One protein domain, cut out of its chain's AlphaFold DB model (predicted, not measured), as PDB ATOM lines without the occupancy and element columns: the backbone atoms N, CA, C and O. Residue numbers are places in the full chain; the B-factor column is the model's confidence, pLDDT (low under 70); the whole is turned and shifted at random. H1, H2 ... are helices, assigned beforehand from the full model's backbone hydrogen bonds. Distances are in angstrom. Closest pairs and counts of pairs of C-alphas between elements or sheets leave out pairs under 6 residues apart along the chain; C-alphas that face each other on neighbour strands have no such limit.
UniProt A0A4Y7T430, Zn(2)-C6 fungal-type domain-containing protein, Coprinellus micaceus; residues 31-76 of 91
ATOM      1  N   PRO A  31     -34.725   7.407  19.624       53.59
ATOM      2  CA  PRO A  31     -35.685   7.770  20.652       53.59
ATOM      3  C   PRO A  31     -36.470   6.499  20.978       53.59
ATOM      4  O   PRO A  31     -37.567   6.266  20.468       53.59
ATOM      5  N   LYS A  32     -35.863   5.636  21.804       56.97
ATOM      6  CA  LYS A  32     -36.413   4.376  22.286       56.97
ATOM      7  C   LYS A  32     -37.591   4.744  23.145       56.97
ATOM      8  O   LYS A  32     -37.475   4.877  24.365       56.97
ATOM      9  N   LYS A  33     -38.733   4.909  22.477       57.59
ATOM     10  CA  LYS A  33     -40.063   4.924  23.071       57.59
ATOM     11  C   LYS A  33     -40.015   3.831  24.126       57.59
ATOM     12  O   LYS A  33     -39.718   2.683  23.777       57.59
ATOM     13  N   PRO A  34     -40.157   4.178  25.413       61.09
ATOM     14  CA  PRO A  34     -39.811   3.260  26.476       61.09
ATOM     15  C   PRO A  34     -40.608   1.981  26.248       61.09
ATOM     16  O   PRO A  34     -41.835   2.023  26.147       61.09
ATOM     17  N   LYS A  35     -39.914   0.852  26.087       67.25
ATOM     18  CA  LYS A  35     -40.533  -0.407  25.665       67.25
ATOM     19  C   LYS A  35     -41.653  -0.755  26.652       67.25
ATOM     20  O   LYS A  35     -41.406  -0.911  27.849       67.25
ATOM     21  N   MET A  36     -42.904  -0.726  26.189       75.31
ATOM     22  CA  MET A  36     -44.070  -1.120  26.987       75.31
ATOM     23  C   MET A  36     -44.101  -2.647  27.023       75.31
ATOM     24  O   MET A  36     -44.054  -3.278  25.972       75.31
ATOM     25  N   ALA A  37     -44.160  -3.235  28.215       85.69
ATOM     26  CA  ALA A  37     -44.402  -4.666  28.377       85.69
ATOM     27  C   ALA A  37     -45.910  -4.964  28.298       85.69
ATOM     28  O   ALA A  37     -46.724  -4.103  28.648       85.69
ATOM     29  N   CYS A  38     -46.284  -6.172  27.866       87.62
ATOM     30  CA  CYS A  38     -47.676  -6.630  27.915       87.62
ATOM     31  C   CYS A  38     -48.159  -6.776  29.369       87.62
ATOM     32  O   CYS A  38     -47.341  -6.843  30.293       87.62
ATOM     33  N   TYR A  39     -49.476  -6.844  29.583       88.56
ATOM     34  CA  TYR A  39     -50.053  -6.963  30.931       88.56
ATOM     35  C   TYR A  39     -49.517  -8.178  31.691       88.56
ATOM     36  O   TYR A  39     -48.997  -8.032  32.791       88.56
ATOM     37  N   PHE A  40     -49.495  -9.347  31.050       89.81
ATOM     38  CA  PHE A  40     -48.976 -10.573  31.655       89.81
ATOM     39  C   PHE A  40     -47.526 -10.435  32.147       89.81
ATOM     40  O   PHE A  40     -47.194 -10.819  33.271       89.81
ATOM     41  N   CYS A  41     -46.653  -9.849  31.323       89.75
ATOM     42  CA  CYS A  41     -45.262  -9.625  31.704       89.75
ATOM     43  C   CYS A  41     -45.119  -8.572  32.810       89.75
ATOM     44  O   CYS A  41     -44.201  -8.685  33.623       89.75
ATOM     45  N   ARG A  42     -46.013  -7.572  32.871       88.56
ATOM     46  CA  ARG A  42     -46.040  -6.577  33.956       88.56
ATOM     47  C   ARG A  42     -46.460  -7.205  35.279       88.56
ATOM     48  O   ARG A  42     -45.767  -6.990  36.272       88.56
ATOM     49  N   ASP A  43     -47.519  -8.008  35.274       87.00
ATOM     50  CA  ASP A  43     -48.068  -8.628  36.484       87.00
ATOM     51  C   ASP A  43     -47.095  -9.646  37.074       87.00
ATOM     52  O   ASP A  43     -46.818  -9.639  38.272       87.00
ATOM     53  N   ARG A  44     -46.484 -10.470  36.215       87.19
ATOM     54  CA  ARG A  44     -45.476 -11.451  36.641       87.19
ATOM     55  C   ARG A  44     -44.066 -10.882  36.788       87.19
ATOM     56  O   ARG A  44     -43.168 -11.625  37.165       87.19
ATOM     57  N   LYS A  45     -43.861  -9.590  36.497       88.88
ATOM     58  CA  LYS A  45     -42.555  -8.902  36.550       88.88
ATOM     59  C   LYS A  45     -41.455  -9.650  35.777       88.88
ATOM     60  O   LYS A  45     -40.312  -9.721  36.217       88.88
ATOM     61  N   ILE A  46     -41.806 -10.208  34.617       88.94
ATOM     62  CA  ILE A  46     -40.883 -10.952  33.746       88.94
ATOM     63  C   ILE A  46     -40.464 -10.125  32.527       88.94
ATOM     64  O   ILE A  46     -41.139  -9.175  32.124       88.94
ATOM     65  N   ALA A  47     -39.357 -10.522  31.896       85.44
ATOM     66  CA  ALA A  47     -38.860  -9.879  30.685       85.44
ATOM     67  C   ALA A  47     -39.852 -10.023  29.514       85.44
ATOM     68  O   ALA A  47     -40.211 -11.132  29.114       85.44
ATOM     69  N   CYS A  48     -40.262  -8.893  28.929       86.38
ATOM     70  CA  CYS A  48     -41.110  -8.860  27.738       86.38
ATOM     71  C   CYS A  48     -40.249  -8.707  26.472       86.38
ATOM     72  O   CYS A  48     -39.751  -7.616  26.171       86.38
ATOM     73  N   GLY A  49     -40.087  -9.795  25.713       78.44
ATOM     74  CA  GLY A  49     -39.535  -9.750  24.352       78.44
ATOM     75  C   GLY A  49     -40.488  -9.011  23.404       78.44
ATOM     76  O   GLY A  49     -41.699  -9.078  23.600       78.44
ATOM     77  N   ASN A  50     -39.966  -8.268  22.421       65.94
ATOM     78  CA  ASN A  50     -40.824  -7.762  21.339       65.94
ATOM     79  C   ASN A  50     -40.949  -8.906  20.329       65.94
ATOM     80  O   ASN A  50     -39.898  -9.470  20.015       65.94
ATOM     81  N   PRO A  51     -42.141  -9.250  19.818       62.53
ATOM     82  CA  PRO A  51     -42.197  -9.995  18.566       62.53
ATOM     83  C   PRO A  51     -41.421  -9.212  17.500       62.53
ATOM     84  O   PRO A  51     -41.445  -7.978  17.501       62.53
ATOM     85  N   GLY A  52     -40.669  -9.922  16.658       56.81
ATOM     86  CA  GLY A  52     -39.930  -9.315  15.553       56.81
ATOM     87  C   GLY A  52     -40.846  -8.447  14.686       56.81
ATOM     88  O   GLY A  52     -42.036  -8.739  14.547       56.81
ATOM     89  N   GLU A  53     -40.297  -7.356  14.153       52.47
ATOM     90  CA  GLU A  53     -40.993  -6.475  13.213       52.47
ATOM     91  C   GLU A  53     -41.498  -7.312  12.028       52.47
ATOM     92  O   GLU A  53     -40.700  -7.845  11.266       52.47
ATOM     93  N   GLY A  54     -42.818  -7.498  11.924       53.53
ATOM     94  CA  GLY A  54     -43.444  -8.252  10.831       53.53
ATOM     95  C   GLY A  54     -44.463  -9.315  11.247       53.53
ATOM     96  O   GLY A  54     -45.186  -9.813  10.390       53.53
ATOM     97  N   ALA A  55     -44.584  -9.654  12.535       57.28
ATOM     98  CA  ALA A  55     -45.648 -10.555  12.984       57.28
ATOM     99  C   ALA A  55     -46.982  -9.797  13.121       57.28
ATOM    100  O   ALA A  55     -47.088  -8.866  13.923       57.28
ATOM    101  N   LEU A  56     -48.001 -10.218  12.359       60.03
ATOM    102  CA  LEU A  56     -49.391  -9.745  12.486       60.03
ATOM    103  C   LEU A  56     -49.901  -9.908  13.927       60.03
ATOM    104  O   LEU A  56     -50.589  -9.041  14.468       60.03
ATOM    105  N   ASP A  57     -49.465 -10.983  14.582       65.38
ATOM    106  CA  ASP A  57     -49.672 -11.213  15.999       65.38
ATOM    107  C   ASP A  57     -48.619 -10.465  16.811       65.38
ATOM    108  O   ASP A  57     -47.473 -10.897  16.965       65.38
ATOM    109  N   ARG A  58     -49.031  -9.345  17.402       71.62
ATOM    110  CA  ARG A  58     -48.251  -8.568  18.372       71.62
ATOM    111  C   ARG A  58     -48.110  -9.317  19.712       71.62
ATOM    112  O   ARG A  58     -48.364  -8.758  20.774       71.62
ATOM    113  N   THR A  59     -47.718 -10.587  19.672       82.25
ATOM    114  CA  THR A  59     -47.611 -11.505  20.809       82.25
ATOM    115  C   THR A  59     -46.148 -11.699  21.197       82.25
ATOM    116  O   THR A  59     -45.333 -12.106  20.378       82.25
ATOM    117  N   CYS A  60     -45.782 -11.442  22.456       85.25
ATOM    118  CA  CYS A  60     -44.412 -11.685  22.916       85.25
ATOM    119  C   CYS A  60     -44.100 -13.183  23.059       85.25
ATOM    120  O   CYS A  60     -44.986 -13.994  23.325       85.25
ATOM    121  N   ASP A  61     -42.816 -13.550  22.984       84.56
ATOM    122  CA  ASP A  61     -42.367 -14.945  23.124       84.56
ATOM    123  C   ASP A  61     -42.842 -15.627  24.408       84.56
ATOM    124  O   ASP A  61     -43.125 -16.822  24.411       84.56
ATOM    125  N   GLN A  62     -42.937 -14.869  25.502       85.56
ATOM    126  CA  GLN A  62     -43.377 -15.400  26.790       85.56
ATOM    127  C   GLN A  62     -44.856 -15.779  26.770       85.56
ATOM    128  O   GLN A  62     -45.218 -16.841  27.269       85.56
ATOM    129  N   CYS A  63     -45.703 -14.937  26.174       87.69
ATOM    130  CA  CYS A  63     -47.119 -15.239  26.013       87.69
ATOM    131  C   CYS A  63     -47.334 -16.344  24.977       87.69
ATOM    132  O   CYS A  63     -48.119 -17.248  25.238       87.69
ATOM    133  N   ARG A  64     -46.577 -16.341  23.869       86.12
ATOM    134  CA  ARG A  64     -46.630 -17.385  22.833       86.12
ATOM    135  C   ARG A  64     -46.328 -18.772  23.400       86.12
ATOM    136  O   ARG A  64     -47.115 -19.690  23.214       86.12
ATOM    137  N   LYS A  65     -45.227 -18.917  24.145       86.69
ATOM    138  CA  LYS A  65     -44.835 -20.196  24.772       86.69
ATOM    139  C   LYS A  65     -45.857 -20.708  25.784       86.69
ATOM    140  O   LYS A  65     -45.944 -21.905  26.011       86.69
ATOM    141  N   ARG A  66     -46.592 -19.795  26.418       86.81
ATOM    142  CA  ARG A  66     -47.607 -20.114  27.428       86.81
ATOM    143  C   ARG A  66     -49.018 -20.182  26.846       86.81
ATOM    144  O   ARG A  66     -49.934 -20.467  27.603       86.81
ATOM    145  N   GLN A  67     -49.174 -19.889  25.552       85.50
ATOM    146  CA  GLN A  67     -50.456 -19.789  24.851       85.50
ATOM    147  C   GLN A  67     -51.460 -18.879  25.584       85.50
ATOM    148  O   GLN A  67     -52.652 -19.160  25.654       85.50
ATOM    149  N   LEU A  68     -50.963 -17.777  26.159       85.50
ATOM    150  CA  LEU A  68     -51.768 -16.805  26.902       85.50
ATOM    151  C   LEU A  68     -52.062 -15.553  26.063       85.50
ATOM    152  O   LEU A  68     -51.238 -15.172  25.223       85.50
ATOM    153  N   PRO A  69     -53.182 -14.855  26.333       84.69
ATOM    154  CA  PRO A  69     -53.537 -13.635  25.619       84.69
ATOM    155  C   PRO A  69     -52.491 -12.538  25.854       84.69
ATOM    156  O   PRO A  69     -52.241 -12.101  26.981       84.69
ATOM    157  N   CYS A  70     -51.869 -12.069  24.772       87.00
ATOM    158  CA  CYS A  70     -50.851 -11.027  24.824       87.00
ATOM    159  C   CYS A  70     -51.443  -9.652  24.512       87.00
ATOM    160  O   CYS A  70     -51.324  -9.137  23.404       87.00
ATOM    161  N   ALA A  71     -52.054  -9.033  25.519       85.25
ATOM    162  CA  ALA A  71     -52.574  -7.677  25.405       85.25
ATOM    163  C   ALA A  71     -51.536  -6.632  25.856       85.25
ATOM    164  O   ALA A  71     -50.928  -6.737  26.929       85.25
ATOM    165  N   TYR A  72     -51.355  -5.593  25.042       83.56
ATOM    166  CA  TYR A  72     -50.575  -4.401  25.376       83.56
ATOM    167  C   TYR A  72     -51.524  -3.226  25.619       83.56
ATOM    168  O   TYR A  72     -52.504  -3.060  24.898       83.56
ATOM    169  N   SER A  73     -51.227  -2.377  26.606       80.88
ATOM    170  CA  SER A  73     -51.972  -1.127  26.785       80.88
ATOM    171  C   SER A  73     -51.715  -0.194  25.601       80.88
ATOM    172  O   SER A  73     -50.556   0.082  25.282       80.88
ATOM    173  N   THR A  74     -52.775   0.344  25.005       74.75
ATOM    174  CA  THR A  74     -52.684   1.343  23.929       74.75
ATOM    175  C   THR A  74     -52.118   2.674  24.427       74.75
ATOM    176  O   THR A  74     -51.390   3.342  23.700       74.75
ATOM    177  N   GLN A  75     -52.381   3.029  25.688       73.38
ATOM    178  CA  GLN A  75     -51.945   4.288  26.291       73.38
ATOM    179  C   GLN A  75     -50.865   4.070  27.359       73.38
ATOM    180  O   GLN A  75     -51.004   3.252  28.271       73.38
ATOM    181  N   SER A  76     -49.777   4.842  27.280       71.25
ATOM    182  CA  SER A  76     -48.743   4.892  28.316       71.25
ATOM    183  C   SER A  76     -49.010   6.057  29.261       71.25
ATOM    184  O   SER A  76     -48.821   7.204  28.886       71.25
TER     185      SER A  76
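This is residues 31 to 76 of the 91 residues of the protein "Zn(2)-C6 fungal-type domain-containing protein" of Coprinellus micaceus (UniProt A0A4Y7T430). A small body with little regular structure: two short helices, H2 and H1, near each other, joined by a wide loop, residues 44 to 60, that swings away from H1 and folds back to H2. The stretches before H1 and after H2 run as loops toward the end of the longest axis away from H2. The printed part has 46 residues, with H1 then H2 along the chain and no named strand; the class is all helix, though the named elements hold only 11 residues. It is compact, with a radius of gyration of the C-alphas of 10.3 A and spans of 31 by 26 by 17 A.

H2, residues 61 to 66, and H1, residues 39 to 43, are close but not clearly touching; their closest C-alphas, of Cys 63 and Phe 40, are 7.6 A apart. In H1 and H2 every O i to N i+4 pair is within hydrogen-bond range.

H2 measures 8.5 A from C-alpha 61 to C-alpha 66 at (-47.607, -20.114, 27.428). H1 measures 6.1 A from C-alpha 39 at (-50.053, -6.963, 30.931).

The farthest C-alphas, of Pro 31 and Gln 67, are 31.5 A apart. The printed part has no cut. The link from H1 to H2 is long, with 17 residues. The model's pLDDT is under 70 at residues 31 to 35 and 50 to 57.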